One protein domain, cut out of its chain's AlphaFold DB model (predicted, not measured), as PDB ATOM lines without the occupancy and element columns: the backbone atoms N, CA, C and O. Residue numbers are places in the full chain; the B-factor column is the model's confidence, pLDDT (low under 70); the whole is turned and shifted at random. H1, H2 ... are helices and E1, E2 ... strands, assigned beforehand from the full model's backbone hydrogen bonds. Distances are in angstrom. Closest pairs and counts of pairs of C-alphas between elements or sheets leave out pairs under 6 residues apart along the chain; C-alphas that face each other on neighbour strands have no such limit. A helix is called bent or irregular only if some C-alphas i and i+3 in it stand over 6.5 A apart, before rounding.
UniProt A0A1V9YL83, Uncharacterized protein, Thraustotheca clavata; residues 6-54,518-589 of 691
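Overview. This is residues 6 to 54 and 518 to 589 of the 691 residues of an uncharacterized protein of Thraustotheca clavata (UniProt A0A1V9YL83). Three helices make one body: the longest, H7, has H3 side by side with it and H6 crossing it, while H1 meets the first residues of H7. A second, smaller corner of two helices, H4 and H5, lies at one end of the long axis, and H2 runs between the two regions. The printed part has 121 residues with seven named helices and one short named strand, in the order H1, H2, E1, H3, H4, H5, H6, H7; it is mostly helix. It is only just compact, close to loose, with a radius of gyration of the C-alphas of 16.3 A, and elongated, spanning 54 by 30 by 25 A.

Arrangement. Begin at H7, residues 570 to 587, the hub, touching three other helices. It touches H3, residues 38 to 46, at a shallow tilt of 15 degrees, opposite ways; the closest C-alphas, of Tyr 38 and Gly 585, are 5.2 A apart. With H6, residues 551 to 564, it forms a helical hairpin at a steep tilt of 41 degrees, closest at the C-alphas of Val 558 and Arg 580, 6.0 A. With residues 570 to 573 alone it touches H1, residues 6 to 14, about perpendicular at 88 degrees; the C-alphas of Ser 14 and Pro 570, 5.2 A apart, are closest. H2, residues 16 to 29, only just touches H3, with 3 pairs of C-alphas within 8 A, closest at Phe 23 and His 44, 6.9 A. Farther out, H4, residues 519 to 528, touches H5, residues 537 to 548, at a steep tilt of 59 degrees; the C-alphas of Thr 523 and Ala 538 come within 5.5 A. H4 and H7 are apart. Every O i to N i+4 pair is within hydrogen-bond range in H1, H2, H3, H4, H5 and H6; in H7 it is 10 of 14.

Along the chain. Find C-alpha 6 at (167.960, 117.768, 155.846), where H1 begins. H2 and H6 are each 19.5 A long from first to last C-alpha, and H5 is 16.0 A. E1, residues 32 to 34, pairs with no named strand. From C-alpha 570 at (158.982, 123.897, 148.584), H7 runs 27.3 A to C-alpha 587 at (148.051, 140.829, 167.003); it is irregular, with C-alphas 571 and 574 7.3 A apart.

Size, cuts and confidence. The two C-alphas farthest apart, of Ile 54 and Val 529, are 58.5 A apart. Residues 55 to 517 are not printed, and C-alphas 54 and 518 stand 43.8 A apart across this cut. Of the links printed whole, H4 to H5 is short, the others are tight. Mean pLDDT of the printed part is 83.9; look for values under 70 at residues 50 to 54, 566 to 567, 583 and 585 to 589.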
ATOM      1  N   THR A   6     169.252 117.743 156.540       79.19
ATOM      2  CA  THR A   6     167.960 117.768 155.846       79.19
ATOM      3  C   THR A   6     167.222 119.106 155.982       79.19
ATOM      4  O   THR A   6     166.621 119.573 155.021       79.19
ATOM      5  N   VAL A   7     167.275 119.755 157.153       79.44
ATOM      6  CA  VAL A   7     166.642 121.065 157.389       79.44
ATOM      7  C   VAL A   7     167.379 122.161 156.627       79.44
ATOM      8  O   VAL A   7     166.735 123.003 156.013       79.44
ATOM      9  N   ARG A   8     168.719 122.138 156.611       80.69
ATOM     10  CA  ARG A   8     169.504 123.103 155.823       80.69
ATOM     11  C   ARG A   8     169.243 122.953 154.333       80.69
ATOM     12  O   ARG A   8     169.026 123.952 153.658       80.69
ATOM     13  N   GLN A   9     169.214 121.718 153.838       83.06
ATOM     14  CA  GLN A   9     168.902 121.439 152.442       83.06
ATOM     15  C   GLN A   9     167.485 121.906 152.083       83.06
ATOM     16  O   GLN A   9     167.295 122.519 151.038       83.06
ATOM     17  N   TYR A  10     166.506 121.682 152.964       82.38
ATOM     18  CA  TYR A  10     165.129 122.142 152.769       82.38
ATOM     19  C   TYR A  10     165.016 123.673 152.747       82.38
ATOM     20  O   TYR A  10     164.405 124.231 151.834       82.38
ATOM     21  N   LEU A  11     165.645 124.367 153.703       83.19
ATOM     22  CA  LEU A  11     165.680 125.833 153.734       83.19
ATOM     23  C   LEU A  11     166.365 126.392 152.480       83.19
ATOM     24  O   LEU A  11     165.791 127.252 151.818       83.19
ATOM     25  N   SER A  12     167.499 125.816 152.075       84.56
ATOM     26  CA  SER A  12     168.213 126.205 150.855       84.56
ATOM     27  C   SER A  12     167.378 125.989 149.584       84.56
ATOM     28  O   SER A  12     167.333 126.870 148.730       84.56
ATOM     29  N   GLN A  13     166.661 124.864 149.471       85.06
ATOM     30  CA  GLN A  13     165.754 124.593 148.346       85.06
ATOM     31  C   GLN A  13     164.568 125.560 148.300       85.06
ATOM     32  O   GLN A  13     164.092 125.900 147.220       85.06
ATOM     33  N   SER A  14     164.080 125.993 149.461       83.94
ATOM     34  CA  SER A  14     163.001 126.978 149.552       83.94
ATOM     35  C   SER A  14     163.447 128.414 149.273       83.94
ATOM     36  O   SER A  14     162.637 129.242 148.860       83.94
ATOM     37  N   GLY A  15     164.722 128.721 149.535       88.75
ATOM     38  CA  GLY A  15     165.281 130.071 149.509       88.75
ATOM     39  C   GLY A  15     164.787 130.997 150.628       88.75
ATOM     40  O   GLY A  15     165.107 132.183 150.601       88.75
ATOM     41  N   ILE A  16     164.010 130.498 151.599       88.12
ATOM     42  CA  ILE A  16     163.387 131.345 152.629       88.12
ATOM     43  C   ILE A  16     164.415 132.033 153.532       88.12
ATOM     44  O   ILE A  16     164.173 133.137 154.012       88.12
ATOM     45  N   ASP A  17     165.569 131.405 153.747       87.62
ATOM     46  CA  ASP A  17     166.696 131.960 154.492       87.62
ATOM     47  C   ASP A  17     167.315 133.161 153.766       87.62
ATOM     48  O   ASP A  17     167.518 134.214 154.375       87.62
ATOM     49  N   ASN A  18     167.537 133.033 152.458       90.88
ATOM     50  CA  ASN A  18     168.047 134.109 151.613       90.88
ATOM     51  C   ASN A  18     167.070 135.288 151.547       90.88
ATOM     52  O   ASN A  18     167.484 136.445 151.626       90.88
ATOM     53  N   GLU A  19     165.772 135.010 151.432       93.06
ATOM     54  CA  GLU A  19     164.747 136.054 151.357       93.06
ATOM     55  C   GLU A  19     164.523 136.732 152.717       93.06
ATOM     56  O   GLU A  19     164.431 137.955 152.792       93.06
ATOM     57  N   LEU A  20     164.602 135.991 153.828       90.50
ATOM     58  CA  LEU A  20     164.624 136.576 155.171       90.50
ATOM     59  C   LEU A  20     165.818 137.520 155.366       90.50
ATOM     60  O   LEU A  20     165.659 138.630 155.878       90.50
ATOM     61  N   GLN A  21     167.011 137.104 154.932       91.06
ATOM     62  CA  GLN A  21     168.205 137.946 154.985       91.06
ATOM     63  C   GLN A  21     168.062 139.188 154.104       91.06
ATOM     64  O   GLN A  21     168.394 140.288 154.555       91.06
ATOM     65  N   LYS A  22     167.533 139.053 152.881       93.19
ATOM     66  CA  LYS A  22     167.228 140.196 152.006       93.19
ATOM     67  C   LYS A  22     166.240 141.154 152.653       93.19
ATOM     68  O   LYS A  22     166.477 142.361 152.615       93.19
ATOM     69  N   PHE A  23     165.162 140.644 153.247       93.25
ATOM     70  CA  PHE A  23     164.168 141.466 153.924       93.25
ATOM     71  C   PHE A  23     164.802 142.281 155.049       93.25
ATOM     72  O   PHE A  23     164.678 143.503 155.054       93.25
ATOM     73  N   LEU A  24     165.527 141.627 155.961       93.50
ATOM     74  CA  LEU A  24     166.185 142.295 157.085       93.50
ATOM     75  C   LEU A  24     167.238 143.303 156.612       93.50
ATOM     76  O   LEU A  24     167.286 144.421 157.116       93.50
ATOM     77  N   SER A  25     168.023 142.948 155.594       93.44
ATOM     78  CA  SER A  25     169.007 143.856 154.994       93.44
ATOM     79  C   SER A  25     168.335 145.089 154.390       93.44
ATOM     80  O   SER A  25     168.802 146.203 154.582       93.44
ATOM     81  N   THR A  26     167.202 144.908 153.706       92.12
ATOM     82  CA  THR A  26     166.424 146.007 153.113       92.12
ATOM     83  C   THR A  26     165.753 146.865 154.186       92.12
ATOM     84  O   THR A  26     165.702 148.087 154.062       92.12
ATOM     85  N   LEU A  27     165.247 146.240 155.252       92.00
ATOM     86  CA  LEU A  27     164.630 146.925 156.383       92.00
ATOM     87  C   LEU A  27     165.646 147.847 157.063       92.00
ATOM     88  O   LEU A  27     165.357 149.026 157.237       92.00
ATOM     89  N   PHE A  28     166.843 147.333 157.354       94.19
ATOM     90  CA  PHE A  28     167.906 148.056 158.057       94.19
ATOM     91  C   PHE A  28     168.829 148.894 157.161       94.19
ATOM     92  O   PHE A  28     169.657 149.639 157.677       94.19
ATOM     93  N   ALA A  29     168.684 148.819 155.834       91.75
ATOM     94  CA  ALA A  29     169.333 149.754 154.913       91.75
ATOM     95  C   ALA A  29     168.734 151.167 155.005       91.75
ATOM     96  O   ALA A  29     169.394 152.145 154.654       91.75
ATOM     97  N   ASN A  30     167.489 151.284 155.476       89.56
ATOM     98  CA  ASN A  30     166.851 152.569 155.723       89.56
ATOM     99  C   ASN A  30     167.222 153.074 157.121       89.56
ATOM    100  O   ASN A  30     167.152 152.326 158.093       89.56
ATOM    101  N   ARG A  31     167.553 154.367 157.227       91.38
ATOM    102  CA  ARG A  31     167.738 155.057 158.519       91.38
ATOM    103  C   ARG A  31     166.500 154.922 159.411       91.38
ATOM    104  O   ARG A  31     166.598 154.749 160.621       91.38
ATOM    105  N   GLU A  32     165.350 155.001 158.764       91.25
ATOM    106  CA  GLU A  32     164.026 155.042 159.351       91.25
ATOM    107  C   GLU A  32     163.300 153.715 159.110       91.25
ATOM    108  O   GLU A  32     163.042 153.322 157.964       91.25
ATOM    109  N   VAL A  33     162.952 153.018 160.193       89.69
ATOM    110  CA  VAL A  33     162.171 151.774 160.147       89.69
ATOM    111  C   VAL A  33     160.769 151.995 160.710       89.69
ATOM    112  O   VAL A  33     160.586 152.797 161.621       89.69
ATOM    113  N   PRO A  34     159.739 151.308 160.187       86.88
ATOM    114  CA  PRO A  34     158.387 151.457 160.716       86.88
ATOM    115  C   PRO A  34     158.314 150.893 162.137       86.88
ATOM    116  O   PRO A  34     158.903 149.845 162.400       86.88
ATOM    117  N   GLY A  35     157.540 151.499 163.038       80.62
ATOM    118  CA  GLY A  35     157.319 150.887 164.355       80.62
ATOM    119  C   GLY A  35     156.627 149.520 164.287       80.62
ATOM    120  O   GLY A  35     156.862 148.667 165.135       80.62
ATOM    121  N   ASN A  36     155.861 149.266 163.220       80.38
ATOM    122  CA  ASN A  36     155.319 147.949 162.896       80.38
ATOM    123  C   ASN A  36     155.909 147.421 161.567       80.38
ATOM    124  O   ASN A  36     155.509 147.885 160.492       80.38
ATOM    125  N   PRO A  37     156.836 146.441 161.598       83.50
ATOM    126  CA  PRO A  37     157.453 145.880 160.394       83.50
ATOM    127  C   PRO A  37     156.629 144.788 159.699       83.50
ATOM    128  O   PRO A  37     156.908 144.479 158.536       83.50
ATOM    129  N   TYR A  38     155.615 144.211 160.357       80.81
ATOM    130  CA  TYR A  38     154.819 143.113 159.794       80.81
ATOM    131  C   TYR A  38     154.179 143.449 158.447       80.81
ATOM    132  O   TYR A  38     154.195 142.588 157.568       80.81
ATOM    133  N   PRO A  39     153.671 144.674 158.217       75.75
ATOM    134  CA  PRO A  39     153.218 145.088 156.906       75.75
ATOM    135  C   PRO A  39     154.238 144.894 155.788       75.75
ATOM    136  O   PRO A  39     153.968 144.150 154.848       75.75
ATOM    137  N   LYS A  40     155.417 145.513 155.927       80.31
ATOM    138  CA  LYS A  40     156.484 145.454 154.919       80.31
ATOM    139  C   LYS A  40     156.980 144.024 154.726       80.31
ATOM    140  O   LYS A  40     157.276 143.616 153.610       80.31
ATOM    141  N   MET A  41     157.038 143.261 155.814       84.25
ATOM    142  CA  MET A  41     157.441 141.862 155.806       84.25
ATOM    143  C   MET A  41     156.462 140.974 155.037       84.25
ATOM    144  O   MET A  41     156.870 140.214 154.164       84.25
ATOM    145  N   LEU A  42     155.164 141.080 155.334       79.56
ATOM    146  CA  LEU A  42     154.130 140.340 154.617       79.56
ATOM    147  C   LEU A  42     154.154 140.683 153.131       79.56
ATOM    148  O   LEU A  42     154.050 139.782 152.308       79.56
ATOM    149  N   ASP A  43     154.323 141.959 152.789       73.31
ATOM    150  CA  ASP A  43     154.366 142.398 151.397       73.31
ATOM    151  C   ASP A  43     155.605 141.858 150.667       73.31
ATOM    152  O   ASP A  43     155.472 141.393 149.537       73.31
ATOM    153  N   HIS A  44     156.771 141.817 151.326       85.19
ATOM    154  CA  HIS A  44     157.984 141.195 150.788       85.19
ATOM    155  C   HIS A  44     157.777 139.703 150.483       85.19
ATOM    156  O   HIS A  44     157.975 139.271 149.352       85.19
ATOM    157  N   PHE A  45     157.314 138.914 151.455       83.44
ATOM    158  CA  PHE A  45     157.154 137.471 151.249       83.44
ATOM    159  C   PHE A  45     155.985 137.109 150.320       83.44
ATOM    160  O   PHE A  45     156.025 136.067 149.672       83.44
ATOM    161  N   ARG A  46     154.966 137.970 150.199       74.00
ATOM    162  CA  ARG A  46     153.884 137.803 149.212       74.00
ATOM    163  C   ARG A  46     154.365 137.933 147.775       74.00
ATOM    164  O   ARG A  46     153.858 137.221 146.920       74.00
ATOM    165  N   GLN A  47     155.344 138.801 147.504       74.19
ATOM    166  CA  GLN A  47     155.925 138.944 146.159       74.19
ATOM    167  C   GLN A  47     156.616 137.659 145.675       74.19
ATOM    168  O   GLN A  47     156.831 137.488 144.480       74.19
ATOM    169  N   LEU A  48     156.946 136.756 146.601       80.88
ATOM    170  CA  LEU A  48     157.584 135.471 146.329       80.88
ATOM    171  C   LEU A  48     156.566 134.332 146.137       80.88
ATOM    172  O   LEU A  48     156.955 133.225 145.759       80.88
ATOM    173  N   GLU A  49     155.269 134.570 146.388       75.38
ATOM    174  CA  GLU A  49     154.211 133.610 146.063       75.38
ATOM    175  C   GLU A  49     154.124 133.485 144.525       75.38
ATOM    176  O   GLU A  49     153.733 134.425 143.832       75.38
ATOM    177  N   GLN A  50     154.519 132.333 143.966       64.81
ATOM    178  CA  GLN A  50     154.448 132.101 142.519       64.81
ATOM    179  C   GLN A  50     152.988 132.101 142.053       64.81
ATOM    180  O   GLN A  50     152.186 131.267 142.474       64.81
ATOM    181  N   ILE A  51     152.655 133.027 141.155       56.72
ATOM    182  CA  ILE A  51     151.376 133.049 140.449       56.72
ATOM    183  C   ILE A  51     151.594 132.371 139.096       56.72
ATOM    184  O   ILE A  51     152.301 132.907 138.244       56.72
ATOM    185  N   GLU A  52     150.991 131.199 138.889       51.75
ATOM    186  CA  GLU A  52     150.953 130.583 137.561       51.75
ATOM    187  C   GLU A  52     150.161 131.484 136.609       51.75
ATOM    188  O   GLU A  52     148.956 131.698 136.764       51.75
ATOM    189  N   VAL A  53     150.866 132.052 135.632       49.19
ATOM    190  CA  VAL A  53     150.270 132.894 134.599       49.19
ATOM    191  C   VAL A  53     149.718 131.992 133.506       49.19
ATOM    192  O   VAL A  53     150.474 131.364 132.765       49.19
ATOM    193  N   ILE A  54     148.395 131.959 133.367       51.78
ATOM    194  CA  ILE A  54     147.763 131.395 132.177       51.78
ATOM    195  C   ILE A  54     147.930 132.430 131.063       51.78
ATOM    196  O   ILE A  54     147.234 133.446 131.022       51.78
ATOM    197  N   ASP A 518     164.045 155.927 164.171       92.62
ATOM    198  CA  ASP A 518     165.343 156.273 163.586       92.62
ATOM    199  C   ASP A 518     166.440 155.434 164.256       92.62
ATOM    200  O   ASP A 518     166.886 155.721 165.367       92.62
ATOM    201  N   ILE A 519     166.885 154.379 163.570       92.12
ATOM    202  CA  ILE A 519     167.881 153.438 164.101       92.12
ATOM    203  C   ILE A 519     169.231 154.120 164.317       92.12
ATOM    204  O   ILE A 519     169.961 153.750 165.240       92.12
ATOM    205  N   LEU A 520     169.590 155.100 163.481       92.94
ATOM    206  CA  LEU A 520     170.860 155.812 163.629       92.94
ATOM    207  C   LEU A 520     170.831 156.711 164.860       92.94
ATOM    208  O   LEU A 520     171.821 156.757 165.588       92.94
ATOM    209  N   GLN A 521     169.697 157.367 165.111       94.94
ATOM    210  CA  GLN A 521     169.502 158.154 166.323       94.94
ATOM    211  C   GLN A 521     169.542 157.262 167.570       94.94
ATOM    212  O   GLN A 521     170.353 157.514 168.453       94.94
ATOM    213  N   GLU A 522     168.793 156.155 167.592       93.69
ATOM    214  CA  GLU A 522     168.821 155.176 168.692       93.69
ATOM    215  C   GLU A 522     170.229 154.596 168.932       93.69
ATOM    216  O   GLU A 522     170.662 154.407 170.070       93.69
ATOM    217  N   THR A 523     170.992 154.350 167.861       94.94
ATOM    218  CA  THR A 523     172.391 153.897 167.947       94.94
ATOM    219  C   THR A 523     173.299 154.975 168.532       94.94
ATOM    220  O   THR A 523     174.127 154.672 169.392       94.94
ATOM    221  N   SER A 524     173.141 156.226 168.090       95.50
ATOM    222  CA  SER A 524     173.890 157.375 168.605       95.50
ATOM    223  C   SER A 524     173.592 157.613 170.083       95.50
ATOM    224  O   SER A 524     174.515 157.816 170.870       95.50
ATOM    225  N   ASP A 525     172.323 157.533 170.477       95.44
ATOM    226  CA  ASP A 525     171.889 157.716 171.861       95.44
ATOM    227  C   ASP A 525     172.408 156.581 172.755       95.44
ATOM    228  O   ASP A 525     172.909 156.822 173.857       95.44
ATOM    229  N   ALA A 526     172.390 155.340 172.260       94.56
ATOM    230  CA  ALA A 526     172.970 154.201 172.963       94.56
ATOM    231  C   ALA A 526     174.500 154.305 173.125       94.56
ATOM    232  O   ALA A 526     175.014 153.935 174.184       94.56
ATOM    233  N   ASP A 527     175.233 154.808 172.123       94.69
ATOM    234  CA  ASP A 527     176.684 155.047 172.219       94.69
ATOM    235  C   ASP A 527     177.005 156.215 173.165       94.69
ATOM    236  O   ASP A 527     177.883 156.098 174.021       94.69
ATOM    237  N   ALA A 528     176.245 157.313 173.093       95.50
ATOM    238  CA  ALA A 528     176.433 158.487 173.947       95.50
ATOM    239  C   ALA A 528     176.302 158.156 175.442       95.50
ATOM    240  O   ALA A 528     177.052 158.681 176.267       95.50
ATOM    241  N   VAL A 529     175.380 157.255 175.791       95.62
ATOM    242  CA  VAL A 529     175.157 156.796 177.172       95.62
ATOM    243  C   VAL A 529     176.078 155.621 177.546       95.62
ATOM    244  O   VAL A 529     176.111 155.198 178.700       95.62
ATOM    245  N   GLY A 530     176.851 155.077 176.597       93.56
ATOM    246  CA  GLY A 530     177.680 153.892 176.819       93.56
ATOM    247  C   GLY A 530     176.852 152.647 177.156       93.56
ATOM    248  O   GLY A 530     177.308 151.784 177.905       93.56
ATOM    249  N   LYS A 531     175.623 152.560 176.626       93.06
ATOM    250  CA  LYS A 531     174.670 151.473 176.901       93.06
ATOM    251  C   LYS A 531     175.199 150.117 176.418       93.06
ATOM    252  O   LYS A 531     174.940 149.100 177.057       93.06
ATOM    253  N   TYR A 532     175.956 150.112 175.315       94.75
ATOM    254  CA  TYR A 532     176.567 148.925 174.706       94.75
ATOM    255  C   TYR A 532     178.013 149.207 174.248       94.75
ATOM    256  O   TYR A 532     178.362 150.362 174.002       94.75
ATOM    257  N   PRO A 533     178.870 148.177 174.086       95.81
ATOM    258  CA  PRO A 533     180.192 148.349 173.488       95.81
ATOM    259  C   PRO A 533     180.105 148.864 172.045       95.81
ATOM    260  O   PRO A 533     179.435 148.257 171.210       95.81
ATOM    261  N   ARG A 534     180.867 149.922 171.733       92.25
ATOM    262  CA  ARG A 534     180.865 150.628 170.433       92.25
ATOM    263  C   ARG A 534     180.880 149.735 169.196       92.25
ATOM    264  O   ARG A 534     180.184 150.019 168.230       92.25
ATOM    265  N   LEU A 535     181.659 148.652 169.227       94.56
ATOM    266  CA  LEU A 535     181.805 147.732 168.092       94.56
ATOM    267  C   LEU A 535     180.518 146.973 167.744       94.56
ATOM    268  O   LEU A 535     180.404 146.476 166.628       94.56
ATOM    269  N   ILE A 536     179.573 146.865 168.681       95.31
ATOM    270  CA  ILE A 536     178.335 146.096 168.505       95.31
ATOM    271  C   ILE A 536     177.068 146.935 168.687       95.31
ATOM    272  O   ILE A 536     175.985 146.407 168.458       95.31
ATOM    273  N   THR A 537     177.169 148.215 169.067       94.06
ATOM    274  CA  THR A 537     176.012 149.073 169.382       94.06
ATOM    275  C   THR A 537     174.959 149.052 168.274       94.06
ATOM    276  O   THR A 537     173.794 148.788 168.558       94.06
ATOM    277  N   ALA A 538     175.362 149.229 167.011       93.00
ATOM    278  CA  ALA A 538     174.436 149.213 165.877       93.00
ATOM    279  C   ALA A 538     173.704 147.865 165.733       93.00
ATOM    280  O   ALA A 538     172.482 147.824 165.603       93.00
ATOM    281  N   SER A 539     174.435 146.748 165.819       93.81
ATOM    282  CA  SER A 539     173.846 145.405 165.743       93.81
ATOM    283  C   SER A 539     172.921 145.115 166.925       93.81
ATOM    284  O   SER A 539     171.886 144.481 166.747       93.81
ATOM    285  N   VAL A 540     173.259 145.596 168.126       94.56
ATOM    286  CA  VAL A 540     172.420 145.428 169.319       94.56
ATOM    287  C   VAL A 540     171.135 146.244 169.206       94.56
ATOM    288  O   VAL A 540     170.083 145.721 169.547       94.56
ATOM    289  N   VAL A 541     171.177 147.471 168.677       93.50
ATOM    290  CA  VAL A 541     169.968 148.282 168.440       93.50
ATOM    291  C   VAL A 541     169.063 147.640 167.385       93.50
ATOM    292  O   VAL A 541     167.854 147.560 167.584       93.50
ATOM    293  N   GLN A 542     169.627 147.100 166.302       94.31
ATOM    294  CA  GLN A 542     168.852 146.349 165.305       94.31
ATOM    295  C   GLN A 542     168.215 145.084 165.902       94.31
ATOM    296  O   GLN A 542     167.039 144.816 165.663       94.31
ATOM    297  N   LEU A 543     168.959 144.322 166.712       93.50
ATOM    298  CA  LEU A 543     168.422 143.158 167.427       93.50
ATOM    299  C   LEU A 543     167.334 143.557 168.426       93.50
ATOM    300  O   LEU A 543     166.307 142.890 168.497       93.50
ATOM    301  N   GLN A 544     167.536 144.654 169.156       92.12
ATOM    302  CA  GLN A 544     166.552 145.205 170.081       92.12
ATOM    303  C   GLN A 544     165.260 145.549 169.341       92.12
ATOM    304  O   GLN A 544     164.195 145.128 169.772       92.12
ATOM    305  N   TYR A 545     165.352 146.189 168.174       92.06
ATOM    306  CA  TYR A 545     164.195 146.445 167.321       92.06
ATOM    307  C   TYR A 545     163.472 145.150 166.907       92.06
ATOM    308  O   TYR A 545     162.244 145.085 166.977       92.06
ATOM    309  N   LEU A 546     164.196 144.093 166.512       91.06
ATOM    310  CA  LEU A 546     163.575 142.801 166.176       91.06
ATOM    311  C   LEU A 546     162.841 142.182 167.369       91.06
ATOM    312  O   LEU A 546     161.751 141.642 167.187       91.06
ATOM    313  N   VAL A 547     163.420 142.277 168.568       89.25
ATOM    314  CA  VAL A 547     162.829 141.762 169.811       89.25
ATOM    315  C   VAL A 547     161.623 142.596 170.235       89.25
ATOM    316  O   VAL A 547     160.587 142.032 170.578       89.25
ATOM    317  N   ASP A 548     161.713 143.923 170.174       83.31
ATOM    318  CA  ASP A 548     160.635 144.834 170.573       83.31
ATOM    319  C   ASP A 548     159.425 144.706 169.645       83.31
ATOM    320  O   ASP A 548     158.281 144.688 170.095       83.31
ATOM    321  N   THR A 549     159.678 144.503 168.351       82.19
ATOM    322  CA  THR A 549     158.638 144.213 167.353       82.19
ATOM    323  C   THR A 549     158.236 142.736 167.313       82.19
ATOM    324  O   THR A 549     157.335 142.354 166.563       82.19
ATOM    325  N   ARG A 550     158.869 141.883 168.131       87.00
ATOM    326  CA  ARG A 550     158.615 140.435 168.226       87.00
ATOM    327  C   ARG A 550     158.811 139.675 166.909       87.00
ATOM    328  O   ARG A 550     158.290 138.567 166.753       87.00
ATOM    329  N   LEU A 551     159.536 140.261 165.954       86.25
ATOM    330  CA  LEU A 551     159.849 139.637 164.669       86.25
ATOM    331  C   LEU A 551     160.652 138.349 164.858       86.25
ATOM    332  O   LEU A 551     160.422 137.370 164.154       86.25
ATOM    333  N   ASP A 552     161.553 138.338 165.835       88.31
ATOM    334  CA  ASP A 552     162.334 137.172 166.248       88.31
ATOM    335  C   ASP A 552     161.441 135.975 166.626       88.31
ATOM    336  O   ASP A 552     161.627 134.864 166.116       88.31
ATOM    337  N   ILE A 553     160.427 136.211 167.464       87.31
ATOM    338  CA  ILE A 553     159.453 135.200 167.886       87.31
ATOM    339  C   ILE A 553     158.585 134.778 166.704       87.31
ATOM    340  O   ILE A 553     158.384 133.580 166.498       87.31
ATOM    341  N   ALA A 554     158.089 135.734 165.916       85.75
ATOM    342  CA  ALA A 554     157.244 135.444 164.764       85.75
ATOM    343  C   ALA A 554     157.977 134.554 163.749       85.75
ATOM    344  O   ALA A 554     157.459 133.506 163.367       85.75
ATOM    345  N   PHE A 555     159.211 134.897 163.375       88.81
ATOM    346  CA  PHE A 555     160.012 134.081 162.467       88.81
ATOM    347  C   PHE A 555     160.309 132.703 163.036       88.81
ATOM    348  O   PHE A 555     160.095 131.703 162.351       88.81
ATOM    349  N   THR A 556     160.754 132.635 164.290       86.81
ATOM    350  CA  THR A 556     161.136 131.364 164.906       86.81
ATOM    351  C   THR A 556     159.932 130.438 165.029       86.81
ATOM    352  O   THR A 556     160.039 129.269 164.671       86.81
ATOM    353  N   SER A 557     158.776 130.947 165.460       86.38
ATOM    354  CA  SER A 557     157.536 130.174 165.589       86.38
ATOM    355  C   SER A 557     157.055 129.680 164.230       86.38
ATOM    356  O   SER A 557     156.858 128.483 164.046       86.38
ATOM    357  N   VAL A 558     156.930 130.583 163.252       87.50
ATOM    358  CA  VAL A 558     156.399 130.240 161.929       87.50
ATOM    359  C   VAL A 558     157.312 129.254 161.198       87.50
ATOM    360  O   VAL A 558     156.821 128.262 160.656       87.50
ATOM    361  N   LEU A 559     158.630 129.487 161.195       87.12
ATOM    362  CA  LEU A 559     159.586 128.570 160.566       87.12
ATOM    363  C   LEU A 559     159.578 127.213 161.257       87.12
ATOM    364  O   LEU A 559     159.564 126.190 160.581       87.12
ATOM    365  N   SER A 560     159.548 127.195 162.589       86.62
ATOM    366  CA  SER A 560     159.545 125.951 163.359       86.62
ATOM    367  C   SER A 560     158.285 125.131 163.083       86.62
ATOM    368  O   SER A 560     158.387 123.929 162.861       86.62
ATOM    369  N   GLU A 561     157.109 125.760 163.007       84.06
ATOM    370  CA  GLU A 561     155.873 125.089 162.591       84.06
ATOM    371  C   GLU A 561     155.975 124.526 161.165       84.06
ATOM    372  O   GLU A 561     155.600 123.381 160.935       84.06
ATOM    373  N   ILE A 562     156.522 125.285 160.203       84.25
ATOM    374  CA  ILE A 562     156.679 124.810 158.811       84.25
ATOM    375  C   ILE A 562     157.630 123.615 158.741       84.25
ATOM    376  O   ILE A 562     157.344 122.632 158.063       84.25
ATOM    377  N   LEU A 563     158.752 123.685 159.455       83.50
ATOM    378  CA  LEU A 563     159.742 122.612 159.494       83.50
ATOM    379  C   LEU A 563     159.194 121.359 160.191       83.50
ATOM    380  O   LEU A 563     159.518 120.237 159.792       83.50
ATOM    381  N   ASN A 564     158.338 121.536 161.199       82.56
ATOM    382  CA  ASN A 564     157.673 120.435 161.888       82.56
ATOM    383  C   ASN A 564     156.608 119.749 161.026       82.56
ATOM    384  O   ASN A 564     156.388 118.551 161.203       82.56
ATOM    385  N   ASP A 565     156.011 120.453 160.060       79.94
ATOM    386  CA  ASP A 565     154.976 119.882 159.194       79.94
ATOM    387  C   ASP A 565     155.493 118.805 158.225       79.94
ATOM    388  O   ASP A 565     154.666 118.100 157.660       79.94
ATOM    389  N   ARG A 566     156.821 118.643 158.039       66.12
ATOM    390  CA  ARG A 566     157.563 117.583 157.289       66.12
ATOM    391  C   ARG A 566     157.084 117.192 155.871       66.12
ATOM    392  O   ARG A 566     157.762 116.420 155.203       66.12
ATOM    393  N   ILE A 567     155.954 117.710 155.403       68.44
ATOM    394  CA  ILE A 567     155.203 117.299 154.206       68.44
ATOM    395  C   ILE A 567     155.034 118.493 153.247       68.44
ATOM    396  O   ILE A 567     154.610 118.335 152.102       68.44
ATOM    397  N   LEU A 568     155.371 119.713 153.680       76.69
ATOM    398  CA  LEU A 568     155.146 120.908 152.876       76.69
ATOM    399  C   LEU A 568     156.138 120.973 151.702       76.69
ATOM    400  O   LEU A 568     157.346 121.103 151.896       76.69
ATOM    401  N   LEU A 569     155.621 120.901 150.474       79.00
ATOM    402  CA  LEU A 569     156.419 121.064 149.254       79.00
ATOM    403  C   LEU A 569     157.071 122.459 149.208       79.00
ATOM    404  O   LEU A 569     156.407 123.424 149.596       79.00
ATOM    405  N   PRO A 570     158.295 122.607 148.659       76.12
ATOM    406  CA  PRO A 570     158.982 123.897 148.584       76.12
ATOM    407  C   PRO A 570     158.147 125.035 147.980       76.12
ATOM    408  O   PRO A 570     158.105 126.132 148.531       76.12
ATOM    409  N   ALA A 571     157.376 124.752 146.924       70.62
ATOM    410  CA  ALA A 571     156.489 125.724 146.276       70.62
ATOM    411  C   ALA A 571     155.369 126.272 147.189       70.62
ATOM    412  O   ALA A 571     154.788 127.315 146.902       70.62
ATOM    413  N   LYS A 572     155.052 125.588 148.297       77.88
ATOM    414  CA  LYS A 572     154.009 125.993 149.252       77.88
ATOM    415  C   LYS A 572     154.555 126.724 150.480       77.88
ATOM    416  O   LYS A 572     153.767 127.128 151.331       77.88
ATOM    417  N   ILE A 573     155.872 126.901 150.592       83.94
ATOM    418  CA  ILE A 573     156.497 127.494 151.780       83.94
ATOM    419  C   ILE A 573     156.099 128.956 151.948       83.94
ATOM    420  O   ILE A 573     155.597 129.304 153.013       83.94
ATOM    421  N   TYR A 574     156.247 129.795 150.919       85.12
ATOM    422  CA  TYR A 574     155.924 131.224 151.027       85.12
ATOM    423  C   TYR A 574     154.451 131.482 151.371       85.12
ATOM    424  O   TYR A 574     154.208 132.197 152.344       85.12
ATOM    425  N   PRO A 575     153.461 130.842 150.716       75.50
ATOM    426  CA  PRO A 575     152.074 131.002 151.134       75.50
ATOM    427  C   PRO A 575     151.799 130.576 152.578       75.50
ATOM    428  O   PRO A 575     151.107 131.284 153.309       75.50
ATOM    429  N   THR A 576     152.349 129.442 153.027       79.88
ATOM    430  CA  THR A 576     152.179 128.984 154.417       79.88
ATOM    431  C   THR A 576     152.854 129.938 155.398       79.88
ATOM    432  O   THR A 576     152.271 130.287 156.426       79.88
ATOM    433  N   PHE A 577     154.052 130.411 155.059       85.56
ATOM    434  CA  PHE A 577     154.817 131.363 155.851       85.56
ATOM    435  C   PHE A 577     154.059 132.673 156.027       85.56
ATOM    436  O   PHE A 577     153.768 133.061 157.156       85.56
ATOM    437  N   VAL A 578     153.625 133.300 154.929       82.19
ATOM    438  CA  VAL A 578     152.811 134.520 154.965       82.19
ATOM    439  C   VAL A 578     151.515 134.276 155.745       82.19
ATOM    440  O   VAL A 578     151.112 135.127 156.536       82.19
ATOM    441  N   SER A 579     150.861 133.121 155.573       75.06
ATOM    442  CA  SER A 579     149.607 132.794 156.267       75.06
ATOM    443  C   SER A 579     149.770 132.798 157.780       75.06
ATOM    444  O   SER A 579     148.965 133.404 158.487       75.06
ATOM    445  N   ARG A 580     150.808 132.128 158.286       83.69
ATOM    446  CA  ARG A 580     151.081 132.045 159.724       83.69
ATOM    447  C   ARG A 580     151.578 133.381 160.275       83.69
ATOM    448  O   ARG A 580     151.147 133.813 161.341       83.69
ATOM    449  N   LEU A 581     152.401 134.092 159.506       82.00
ATOM    450  CA  LEU A 581     152.947 135.398 159.874       82.00
ATOM    451  C   LEU A 581     151.867 136.481 160.011       82.00
ATOM    452  O   LEU A 581     152.003 137.391 160.827       82.00
ATOM    453  N   ARG A 582     150.758 136.374 159.267       72.19
ATOM    454  CA  ARG A 582     149.609 137.286 159.408       72.19
ATOM    455  C   ARG A 582     148.975 137.240 160.784       72.19
ATOM    456  O   ARG A 582     148.550 138.288 161.254       72.19
ATOM    457  N   ALA A 583     148.900 136.072 161.418       69.38
ATOM    458  CA  ALA A 583     148.323 135.962 162.755       69.38
ATOM    459  C   ALA A 583     149.141 136.768 163.775       69.38
ATOM    460  O   ALA A 583     148.570 137.410 164.652       69.38
ATOM    461  N   PHE A 584     150.468 136.800 163.613       72.94
ATOM    462  CA  PHE A 584     151.337 137.695 164.373       72.94
ATOM    463  C   PHE A 584     151.078 139.148 163.989       72.94
ATOM    464  O   PHE A 584     150.746 139.946 164.856       72.94
ATOM    465  N   GLY A 585     151.115 139.471 162.694       68.62
ATOM    466  CA  GLY A 585     150.865 140.830 162.214       68.62
ATOM    467  C   GLY A 585     149.554 141.425 162.730       68.62
ATOM    468  O   GLY A 585     149.565 142.562 163.174       68.62
ATOM    469  N   ALA A 586     148.461 140.655 162.747       62.56
ATOM    470  CA  ALA A 586     147.149 141.072 163.245       62.56
ATOM    471  C   ALA A 586     147.134 141.356 164.755       62.56
ATOM    472  O   ALA A 586     146.478 142.299 165.182       62.56
ATOM    473  N   ARG A 587     147.888 140.589 165.556       62.88
ATOM    474  CA  ARG A 587     148.051 140.829 167.003       62.88
ATOM    475  C   ARG A 587     148.851 142.098 167.308       62.88
ATOM    476  O   ARG A 587     148.719 142.630 168.401       62.88
ATOM    477  N   TYR A 588     149.664 142.554 166.353       59.22
ATOM    478  CA  TYR A 588     150.511 143.745 166.456       59.22
ATOM    479  C   TYR A 588     150.055 144.885 165.539       59.22
ATOM    480  O   TYR A 588     150.798 145.845 165.341       59.22
ATOM    481  N   ILE A 589     148.850 144.810 164.955       53.50
ATOM    482  CA  ILE A 589     148.180 146.020 164.478       53.50
ATOM    483  C   ILE A 589     147.835 146.767 165.758       53.50
ATOM    484  O   ILE A 589     146.824 146.473 166.389       53.50
TER     485      ILE A 589